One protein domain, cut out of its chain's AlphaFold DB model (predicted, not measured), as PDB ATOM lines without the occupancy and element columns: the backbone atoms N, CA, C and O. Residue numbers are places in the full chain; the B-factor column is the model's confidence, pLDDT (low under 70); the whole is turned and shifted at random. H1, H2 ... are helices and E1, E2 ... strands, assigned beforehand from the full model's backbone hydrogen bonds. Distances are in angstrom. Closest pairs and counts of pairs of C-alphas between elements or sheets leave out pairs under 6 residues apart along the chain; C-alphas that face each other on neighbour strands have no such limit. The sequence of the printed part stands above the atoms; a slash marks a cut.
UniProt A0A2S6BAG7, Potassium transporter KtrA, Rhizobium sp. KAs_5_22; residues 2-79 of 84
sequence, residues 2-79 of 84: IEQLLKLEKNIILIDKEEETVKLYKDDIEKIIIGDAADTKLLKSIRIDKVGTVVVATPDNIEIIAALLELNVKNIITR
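Overview. This is residues 2 to 79 of the 84 residues of the protein "Potassium transporter KtrA" of Rhizobium sp. KAs_5_22 (UniProt A0A2S6BAG7). Two small lobes stand side by side, each a parallel strand pair with a helix between its strands along the chain: E1, H2 and E2 in one, E3, H4 and E4 in the other. H1 lies at the far end of the first lobe, and H3 belongs to the second, near H4. The 78 printed residues hold four named helices and four named strands, in the order H1 E1 H2 E2 H3 E3 H4 E4, a mixed class. The whole is compact, with a radius of gyration of the C-alphas of 12.1 A and spans of 32 by 24 by 24 A.

Along the chain. Find C-alpha 2 at (157.807, 233.344, 322.122), where H1, residues 2 to 7, begins. Read on to E1, residues 13 to 16, 10.2 A long, H2, residues 19 to 23, and E2, residues 31 to 34, also 10.2 A. Next come H3, residues 40 to 45, E3, residues 54 to 56, and H4, residues 62 to 70, 12.4 A. E4, residues 76 to 78, ends at C-alpha 78, (166.040, 227.406, 311.848).

Arrangement. H1 is apart from H2 and E2. Look across E1 and E2, parallel at 15 degrees: N 33 and O 14 are 2.8 A apart, within hydrogen-bond range. E1, H2, E2 form a strand-helix-strand unit, two parallel neighbour strands with a helix between them in the chain, its crossover right-handed; the closest C-alphas of H2 and E2, Glu 19 and Ile 34, are 6.3 A apart. H3 and H4 are close but not clearly touching, Thr 40 and Ala 67 having the closest C-alphas at 5.9 A, with a steep tilt of 54 degrees, the same way. E3, H4, E4 form a second right-handed unit; E3 and E4 are parallel at 15 degrees, with N 56 and O 77 within hydrogen-bond range at 2.8 A. The closest C-alphas of E3 and H4, Val 56 and Ile 64, are 7.7 A apart. E1 is apart from E3 and E4, and so is E2. In H1, H2, H3 and H4 every O i to N i+4 pair is within hydrogen-bond range.

Size, cuts and confidence. The C-alphas farthest apart, Asp 27 and Glu 70, are 31.9 A from each other. The printed part has no cut, and no link is long. Its mean pLDDT is 94.1, and no printed residue is under 70.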
ATOM      1  N   ILE A   2     159.155 233.718 321.643       91.44
ATOM      2  CA  ILE A   2     157.807 233.344 322.122       91.44
ATOM      3  C   ILE A   2     157.018 234.547 322.667       91.44
ATOM      4  O   ILE A   2     155.968 234.867 322.128       91.44
ATOM      5  N   GLU A   3     157.568 235.287 323.634       91.88
ATOM      6  CA  GLU A   3     156.917 236.479 324.215       91.88
ATOM      7  C   GLU A   3     156.505 237.533 323.176       91.88
ATOM      8  O   GLU A   3     155.481 238.195 323.310       91.88
ATOM      9  N   GLN A   4     157.308 237.708 322.124       92.50
ATOM     10  CA  GLN A   4     157.006 238.670 321.063       92.50
ATOM     11  C   GLN A   4     155.867 238.167 320.172       92.50
ATOM     12  O   GLN A   4     155.039 238.958 319.743       92.50
ATOM     13  N   LEU A   5     155.794 236.856 319.922       93.06
ATOM     14  CA  LEU A   5     154.686 236.253 319.181       93.06
ATOM     15  C   LEU A   5     153.373 236.318 319.974       93.06
ATOM     16  O   LEU A   5     152.335 236.591 319.375       93.06
ATOM     17  N   LEU A   6     153.432 236.158 321.300       92.62
ATOM     18  CA  LEU A   6     152.284 236.339 322.195       92.62
ATOM     19  C   LEU A   6     151.762 237.784 322.155       92.62
ATOM     20  O   LEU A   6     150.571 237.999 321.956       92.62
ATOM     21  N   LYS A   7     152.653 238.784 322.231       95.00
ATOM     22  CA  LYS A   7     152.291 240.213 322.099       95.00
ATOM     23  C   LYS A   7     151.659 240.575 320.754       95.00
ATOM     24  O   LYS A   7     150.963 241.578 320.660       95.00
ATOM     25  N   LEU A   8     151.938 239.793 319.712       95.25
ATOM     26  CA  LEU A   8     151.366 239.954 318.373       95.25
ATOM     27  C   LEU A   8     150.109 239.097 318.157       95.25
ATOM     28  O   LEU A   8     149.696 238.923 317.004       95.25
ATOM     29  N   GLU A   9     149.554 238.535 319.236       92.94
ATOM     30  CA  GLU A   9     148.335 237.721 319.249       92.94
ATOM     31  C   GLU A   9     148.402 236.566 318.238       92.94
ATOM     32  O   GLU A   9     147.470 236.291 317.479       92.94
ATOM     33  N   LYS A  10     149.566 235.906 318.153       93.19
ATOM     34  CA  LYS A  10     149.741 234.724 317.304       93.19
ATOM     35  C   LYS A  10     149.370 233.460 318.064       93.19
ATOM     36  O   LYS A  10     149.755 233.286 319.213       93.19
ATOM     37  N   ASN A  11     148.721 232.535 317.362       92.69
ATOM     38  CA  ASN A  11     148.497 231.181 317.858       92.69
ATOM     39  C   ASN A  11     149.815 230.404 317.818       92.69
ATOM     40  O   ASN A  11     150.406 230.230 316.748       92.69
ATOM     41  N   ILE A  12     150.268 229.942 318.981       94.06
ATOM     42  CA  ILE A  12     151.553 229.258 319.147       94.06
ATOM     43  C   ILE A  12     151.298 227.808 319.549       94.06
ATOM     44  O   ILE A  12     150.496 227.526 320.436       94.06
ATOM     45  N   ILE A  13     152.016 226.893 318.899       95.06
ATOM     46  CA  ILE A  13     152.187 225.518 319.364       95.06
ATOM     47  C   ILE A  13     153.644 225.393 319.795       95.06
ATOM     48  O   ILE A  13     154.539 225.590 318.972       95.06
ATOM     49  N   LEU A  14     153.881 225.093 321.069       95.50
ATOM     50  CA  LEU A  14     155.224 224.886 321.606       95.50
ATOM     51  C   LEU A  14     155.513 223.387 321.719       95.50
ATOM     52  O   LEU A  14     154.699 222.643 322.263       95.50
ATOM     53  N   ILE A  15     156.670 222.958 321.211       95.38
ATOM     54  CA  ILE A  15     157.171 221.586 321.330       95.38
ATOM     55  C   ILE A  15     158.555 221.655 321.962       95.38
ATOM     56  O   ILE A  15     159.432 222.331 321.425       95.38
ATOM     57  N   ASP A  16     158.744 220.962 323.076       94.38
ATOM     58  CA  ASP A  16     160.054 220.778 323.697       94.38
ATOM     59  C   ASP A  16     160.097 219.404 324.374       94.38
ATOM     60  O   ASP A  16     159.069 218.880 324.798       94.38
ATOM     61  N   LYS A  17     161.280 218.810 324.488       93.44
ATOM     62  CA  LYS A  17     161.464 217.551 325.218       93.44
ATOM     63  C   LYS A  17     161.588 217.773 326.728       93.44
ATOM     64  O   LYS A  17     161.300 216.857 327.491       93.44
ATOM     65  N   GLU A  18     162.010 218.967 327.148       92.56
ATOM     66  CA  GLU A  18     162.224 219.320 328.550       92.56
ATOM     67  C   GLU A  18     160.995 220.010 329.142       92.56
ATOM     68  O   GLU A  18     160.686 221.163 328.832       92.56
ATOM     69  N   GLU A  19     160.308 219.318 330.052       89.50
ATOM     70  CA  GLU A  19     159.098 219.836 330.698       89.50
ATOM     71  C   GLU A  19     159.359 221.130 331.487       89.50
ATOM     72  O   GLU A  19     158.522 222.035 331.485       89.50
ATOM     73  N   GLU A  20     160.524 221.257 332.131       89.38
ATOM     74  CA  GLU A  20     160.894 222.462 332.886       89.38
ATOM     75  C   GLU A  20     160.914 223.720 332.005       89.38
ATOM     76  O   GLU A  20     160.389 224.761 332.401       89.38
ATOM     77  N   THR A  21     161.431 223.620 330.776       86.19
ATOM     78  CA  THR A  21     161.484 224.737 329.814       86.19
ATOM     79  C   THR A  21     160.090 225.230 329.434       86.19
ATOM     80  O   THR A  21     159.861 226.415 329.192       86.19
ATOM     81  N   VAL A  22     159.145 224.300 329.389       87.81
ATOM     82  CA  VAL A  22     157.777 224.515 328.934       87.81
ATOM     83  C   VAL A  22     156.886 225.088 330.036       87.81
ATOM     84  O   VAL A  22     155.973 225.861 329.742       87.81
ATOM     85  N   LYS A  23     157.151 224.751 331.307       88.19
ATOM     86  CA  LYS A  23     156.390 225.252 332.468       88.19
ATOM     87  C   LYS A  23     156.308 226.775 332.516       88.19
ATOM     88  O   LYS A  23     155.279 227.295 332.927       88.19
ATOM     89  N   LEU A  24     157.345 227.465 332.043       89.12
ATOM     90  CA  LEU A  24     157.412 228.929 331.983       89.12
ATOM     91  C   LEU A  24     156.319 229.568 331.114       89.12
ATOM     92  O   LEU A  24     156.062 230.754 331.262       89.12
ATOM     93  N   TYR A  25     155.697 228.797 330.219       90.62
ATOM     94  CA  TYR A  25     154.719 229.294 329.252       90.62
ATOM     95  C   TYR A  25     153.362 228.585 329.350       90.62
ATOM     96  O   TYR A  25     152.519 228.767 328.473       90.62
ATOM     97  N   LYS A  26     153.146 227.754 330.385       87.25
ATOM     98  CA  LYS A  26     151.921 226.947 330.537       87.25
ATOM     99  C   LYS A  26     150.647 227.786 330.602       87.25
ATOM    100  O   LYS A  26     149.626 227.338 330.093       87.25
ATOM    101  N   ASP A  27     150.727 228.970 331.200       89.88
ATOM    102  CA  ASP A  27     149.571 229.852 331.371       89.88
ATOM    103  C   ASP A  27     149.319 230.746 330.142       89.88
ATOM    104  O   ASP A  27     148.206 231.234 329.960       89.88
ATOM    105  N   ASP A  28     150.321 230.921 329.271       90.94
ATOM    106  CA  ASP A  28     150.265 231.849 328.132       90.94
ATOM    107  C   ASP A  28     150.055 231.159 326.771       90.94
ATOM    108  O   ASP A  28     149.608 231.793 325.814       90.94
ATOM    109  N   ILE A  29     150.413 229.875 326.639       92.31
ATOM    110  CA  ILE A  29     150.350 229.133 325.372       92.31
ATOM    111  C   ILE A  29     149.286 228.040 325.448       92.31
ATOM    112  O   ILE A  29     149.420 227.074 326.192       92.31
ATOM    113  N   GLU A  30     148.281 228.132 324.575       85.31
ATOM    114  CA  GLU A  30     147.159 227.184 324.533       85.31
ATOM    115  C   GLU A  30     147.576 225.738 324.240       85.31
ATOM    116  O   GLU A  30     146.961 224.794 324.739       85.31
ATOM    117  N   LYS A  31     148.594 225.541 323.390       92.31
ATOM    118  CA  LYS A  31     149.019 224.208 322.962       92.31
ATOM    119  C   LYS A  31     150.506 223.988 323.176       92.31
ATOM    120  O   LYS A  31     151.357 224.443 322.414       92.31
ATOM    121  N   ILE A  32     150.780 223.195 324.194       94.94
ATOM    122  CA  ILE A  32     152.104 222.762 324.600       94.94
ATOM    123  C   ILE A  32     152.202 221.247 324.426       94.94
ATOM    124  O   ILE A  32     151.287 220.510 324.797       94.94
ATOM    125  N   ILE A  33     153.315 220.778 323.872       95.06
ATOM    126  CA  ILE A  33     153.575 219.362 323.626       95.06
ATOM    127  C   ILE A  33     154.953 219.032 324.180       95.06
ATOM    128  O   ILE A  33     155.947 219.627 323.771       95.06
ATOM    129  N   ILE A  34     154.999 218.066 325.093       95.31
ATOM    130  CA  ILE A  34     156.257 217.531 325.606       95.31
ATOM    131  C   ILE A  34     156.626 216.329 324.743       95.31
ATOM    132  O   ILE A  34     155.901 215.332 324.733       95.31
ATOM    133  N   GLY A  35     157.711 216.428 323.982       95.19
ATOM    134  CA  GLY A  35     158.135 215.355 323.092       95.19
ATOM    135  C   GLY A  35     159.231 215.752 322.115       95.19
ATOM    136  O   GLY A  35     159.645 216.908 322.034       95.19
ATOM    137  N   ASP A  36     159.702 214.757 321.368       95.12
ATOM    138  CA  ASP A  36     160.754 214.938 320.376       95.12
ATOM    139  C   ASP A  36     160.198 215.565 319.090       95.12
ATOM    140  O   ASP A  36     159.292 215.029 318.449       95.12
ATOM    141  N   ALA A  37     160.763 216.706 318.697       95.81
ATOM    142  CA  ALA A  37     160.405 217.407 317.470       95.81
ATOM    143  C   ALA A  37     160.947 216.724 316.199       95.81
ATOM    144  O   ALA A  37     160.580 217.140 315.103       95.81
ATOM    145  N   ALA A  38     161.788 215.691 316.316       96.69
ATOM    146  CA  ALA A  38     162.170 214.821 315.205       96.69
ATOM    147  C   ALA A  38     161.182 213.650 314.990       96.69
ATOM    148  O   ALA A  38     161.222 212.996 313.945       96.69
ATOM    149  N   ASP A  39     160.253 213.392 315.924       97.69
ATOM    150  CA  ASP A  39     159.256 212.325 315.773       97.69
ATOM    151  C   ASP A  39     158.156 212.728 314.777       97.69
ATOM    152  O   ASP A  39     157.209 213.465 315.075       97.69
ATOM    153  N   THR A  40     158.233 212.170 313.568       97.19
ATOM    154  CA  THR A  40     157.254 212.423 312.505       97.19
ATOM    155  C   THR A  40     155.833 211.995 312.876       97.19
ATOM    156  O   THR A  40     154.879 212.584 312.363       97.19
ATOM    157  N   LYS A  41     155.634 211.011 313.767       97.12
ATOM    158  CA  LYS A  41     154.292 210.622 314.234       97.12
ATOM    159  C   LYS A  41     153.700 211.703 315.128       97.12
ATOM    160  O   LYS A  41     152.539 212.071 314.932       97.12
ATOM    161  N   LEU A  42     154.498 212.243 316.049       96.94
ATOM    162  CA  LEU A  42     154.111 213.368 316.897       96.94
ATOM    163  C   LEU A  42     153.748 214.581 316.036       96.94
ATOM    164  O   LEU A  42     152.641 215.110 316.157       96.94
ATOM    165  N   LEU A  43     154.612 214.951 315.089       97.06
ATOM    166  CA  LEU A  43     154.378 216.077 314.183       97.06
ATOM    167  C   LEU A  43     153.125 215.890 313.301       97.06
ATOM    168  O   LEU A  43     152.340 216.825 313.115       97.06
ATOM    169  N   LYS A  44     152.876 214.675 312.790       96.50
ATOM    170  CA  LYS A  44     151.642 214.350 312.048       96.50
ATOM    171  C   LYS A  44     150.399 214.462 312.929       96.50
ATOM    172  O   LYS A  44     149.387 214.995 312.475       96.50
ATOM    173  N   SER A  45     150.464 214.002 314.182       96.06
ATOM    174  CA  SER A  45     149.319 214.020 315.108       96.06
ATOM    175  C   SER A  45     148.787 215.435 315.361       96.06
ATOM    176  O   SER A  45     147.592 215.632 315.586       96.06
ATOM    177  N   ILE A  46     149.662 216.437 315.246       94.81
ATOM    178  CA  ILE A  46     149.321 217.846 315.453       94.81
ATOM    179  C   ILE A  46     149.052 218.605 314.155       94.81
ATOM    180  O   ILE A  46     148.799 219.807 314.216       94.81
ATOM    181  N   ARG A  47     149.066 217.911 313.008       95.06
ATOM    182  CA  ARG A  47     148.907 218.488 311.666       95.06
ATOM    183  C   ARG A  47     149.903 219.620 311.403       95.06
ATOM    184  O   ARG A  47     149.512 220.724 311.023       95.06
ATOM    185  N   ILE A  48     151.196 219.350 311.620       95.94
ATOM    186  CA  ILE A  48     152.273 220.335 311.417       95.94
ATOM    187  C   ILE A  48     152.268 220.936 309.999       95.94
ATOM    188  O   ILE A  48     152.638 222.088 309.812       95.94
ATOM    189  N   ASP A  49     151.767 220.196 309.006       94.31
ATOM    190  CA  ASP A  49     151.609 220.626 307.612       94.31
ATOM    191  C   ASP A  49     150.619 221.795 307.437       94.31
ATOM    192  O   ASP A  49     150.598 222.453 306.395       94.31
ATOM    193  N   LYS A  50     149.781 222.061 308.447       94.12
ATOM    194  CA  LYS A  50     148.853 223.199 308.496       94.12
ATOM    195  C   LYS A  50     149.416 224.407 309.238       94.12
ATOM    196  O   LYS A  50     148.789 225.465 309.215       94.12
ATOM    197  N   VAL A  51     150.570 224.274 309.890       94.44
ATOM    198  CA  VAL A  51     151.208 225.379 310.607       94.44
ATOM    199  C   VAL A  51     151.818 226.354 309.602       94.44
ATOM    200  O   VAL A  51     152.488 225.959 308.650       94.44
ATOM    201  N   GLY A  52     151.567 227.651 309.811       94.38
ATOM    202  CA  GLY A  52     152.011 228.703 308.897       94.38
ATOM    203  C   GLY A  52     153.531 228.815 308.809       94.38
ATOM    204  O   GLY A  52     154.067 228.856 307.705       94.38
ATOM    205  N   THR A  53     154.211 228.827 309.959       96.00
ATOM    206  CA  THR A  53     155.674 228.889 310.068       96.00
ATOM    207  C   THR A  53     156.137 228.056 311.250       96.00
ATOM    208  O   THR A  53     155.589 228.185 312.344       96.00
ATOM    209  N   VAL A  54     157.174 227.249 311.046       97.00
ATOM    210  CA  VAL A  54     157.845 226.502 312.112       97.00
ATOM    211  C   VAL A  54     159.183 227.162 312.422       97.00
ATOM    212  O   VAL A  54     159.967 227.448 311.516       97.00
ATOM    213  N   VAL A  55     159.437 227.416 313.707       96.56
ATOM    214  CA  VAL A  55     160.701 227.978 314.198       96.56
ATOM    215  C   VAL A  55     161.433 226.910 315.000       96.56
ATOM    216  O   VAL A  55     160.945 226.483 316.042       96.56
ATOM    217  N   VAL A  56     162.612 226.501 314.536       96.06
ATOM    218  CA  VAL A  56     163.467 225.526 315.222       96.06
ATOM    219  C   VAL A  56     164.590 226.269 315.939       96.06
ATOM    220  O   VAL A  56     165.517 226.789 315.315       96.06
ATOM    221  N   ALA A  57     164.474 226.376 317.263       93.19
ATOM    222  CA  ALA A  57     165.371 227.181 318.097       93.19
ATOM    223  C   ALA A  57     166.569 226.396 318.672       93.19
ATOM    224  O   ALA A  57     167.495 227.001 319.228       93.19
ATOM    225  N   THR A  58     166.572 225.067 318.538       91.94
ATOM    226  CA  THR A  58     167.666 224.208 319.004       91.94
ATOM    227  C   THR A  58     168.881 224.341 318.079       91.94
ATOM    228  O   THR A  58     168.715 224.516 316.872       91.94
ATOM    229  N   PRO A  59     170.118 224.308 318.612       91.19
ATOM    230  CA  PRO A  59     171.325 224.326 317.784       91.19
ATOM    231  C   PRO A  59     171.513 223.011 317.018       91.19
ATOM    232  O   PRO A  59     171.980 223.022 315.885       91.19
ATOM    233  N   ASP A  60     171.125 221.893 317.628       90.69
ATOM    234  CA  ASP A  60     171.074 220.595 316.973       90.69
ATOM    235  C   ASP A  60     169.673 220.406 316.382       90.69
ATOM    236  O   ASP A  60     168.692 220.233 317.113       90.69
ATOM    237  N   ASN A  61     169.554 220.616 315.071       94.44
ATOM    238  CA  ASN A  61     168.262 220.724 314.391       94.44
ATOM    239  C   ASN A  61     168.183 219.999 313.045       94.44
ATOM    240  O   ASN A  61     167.142 220.066 312.397       94.44
ATOM    241  N   ILE A  62     169.231 219.285 312.626       94.31
ATOM    242  CA  ILE A  62     169.263 218.634 311.308       94.31
ATOM    243  C   ILE A  62     168.146 217.593 311.173       94.31
ATOM    244  O   ILE A  62     167.417 217.604 310.181       94.31
ATOM    245  N   GLU A  63     167.960 216.744 312.185       95.94
ATOM    246  CA  GLU A  63     166.913 215.711 312.190       95.94
ATOM    247  C   GLU A  63     165.507 216.319 312.218       95.94
ATOM    248  O   GLU A  63     164.631 215.905 311.458       95.94
ATOM    249  N   ILE A  64     165.314 217.369 313.021       96.94
ATOM    250  CA  ILE A  64     164.050 218.112 313.098       96.94
ATOM    251  C   ILE A  64     163.712 218.711 311.727       96.94
ATOM    252  O   ILE A  64     162.591 218.577 311.244       96.94
ATOM    253  N   ILE A  65     164.681 219.344 311.061       96.50
ATOM    254  CA  ILE A  65     164.482 219.919 309.726       96.50
ATOM    255  C   ILE A  65     164.138 218.822 308.716       96.50
ATOM    256  O   ILE A  65     163.210 219.004 307.931       96.50
ATOM    257  N   ALA A  66     164.844 217.689 308.739       97.19
ATOM    258  CA  ALA A  66     164.563 216.567 307.846       97.19
ATOM    259  C   ALA A  66     163.123 216.053 308.021       97.19
ATOM    260  O   ALA A  66     162.402 215.915 307.032       97.19
ATOM    261  N   ALA A  67     162.676 215.875 309.268       97.94
ATOM    262  CA  ALA A  67     161.304 215.490 309.586       97.94
ATOM    263  C   ALA A  67     160.284 216.524 309.076       97.94
ATOM    264  O   ALA A  67     159.283 216.163 308.460       97.94
ATOM    265  N   LEU A  68     160.534 217.822 309.268       97.81
ATOM    266  CA  LEU A  68     159.644 218.886 308.784       97.81
ATOM    267  C   LEU A  68     159.555 218.927 307.248       97.81
ATOM    268  O   LEU A  68     158.470 219.141 306.701       97.81
ATOM    269  N   LEU A  69     160.673 218.700 306.553       96.62
ATOM    270  CA  LEU A  69     160.718 218.624 305.091       96.62
ATOM    271  C   LEU A  69     159.963 217.399 304.563       96.62
ATOM    272  O   LEU A  69     159.191 217.536 303.616       96.62
ATOM    273  N   GLU A  70     160.108 216.231 305.200       96.94
ATOM    274  CA  GLU A  70     159.341 215.018 304.866       96.94
ATOM    275  C   GLU A  70     157.824 215.265 304.960       96.94
ATOM    276  O   GLU A  70     157.036 214.753 304.161       96.94
ATOM    277  N   LEU A  71     157.405 216.103 305.911       97.06
ATOM    278  CA  LEU A  71     156.006 216.469 306.139       97.06
ATOM    279  C   LEU A  71     155.521 217.657 305.297       97.06
ATOM    280  O   LEU A  71     154.394 218.113 305.489       97.06
ATOM    281  N   ASN A  72     156.323 218.128 304.338       95.69
ATOM    282  CA  ASN A  72     156.003 219.246 303.443       95.69
ATOM    283  C   ASN A  72     155.664 220.557 304.178       95.69
ATOM    284  O   ASN A  72     154.812 221.335 303.730       95.69
ATOM    285  N   VAL A  73     156.325 220.829 305.306       97.06
ATOM    286  CA  VAL A  73     156.196 222.116 306.001       97.06
ATOM    287  C   VAL A  73     156.785 223.222 305.125       97.06
ATOM    288  O   VAL A  73     157.944 223.169 304.722       97.06
ATOM    289  N   LYS A  74     155.971 224.239 304.819       92.81
ATOM    290  CA  LYS A  74     156.305 225.251 303.803       92.81
ATOM    291  C   LYS A  74     157.335 226.274 304.265       92.81
ATOM    292  O   LYS A  74     158.236 226.617 303.510       92.81
ATOM    293  N   ASN A  75     157.170 226.788 305.482       97.38
ATOM    294  CA  ASN A  75     157.995 227.871 306.005       97.38
ATOM    295  C   ASN A  75     158.711 227.389 307.264       97.38
ATOM    296  O   ASN A  75     158.077 227.166 308.298       97.38
ATOM    297  N   ILE A  76     160.029 227.235 307.168       97.19
ATOM    298  CA  ILE A  76     160.888 226.785 308.264       97.19
ATOM    299  C   ILE A  76     161.949 227.856 308.502       97.19
ATOM    300  O   ILE A  76     162.700 228.211 307.596       97.19
ATOM    301  N   ILE A  77     162.016 228.363 309.731       96.19
ATOM    302  CA  ILE A  77     163.101 229.220 310.212       96.19
ATOM    303  C   ILE A  77     163.893 228.392 311.212       96.19
ATOM    304  O   ILE A  77     163.335 227.914 312.196       96.19
ATOM    305  N   THR A  78     165.188 228.221 310.980       94.62
ATOM    306  CA  THR A  78     166.040 227.406 311.848       94.62
ATOM    307  C   THR A  78     167.255 228.182 312.334       94.62
ATOM    308  O   THR A  78     167.761 229.074 311.647       94.62
ATOM    309  N   ARG A  79     167.728 227.845 313.535       92.12
ATOM    310  CA  ARG A  79     168.956 228.392 314.107       92.12
ATOM    311  C   ARG A  79     170.179 227.767 313.430       92.12
ATOM    312  O   ARG A  79     170.467 226.593 313.616       92.12
TER     313      ARG A  79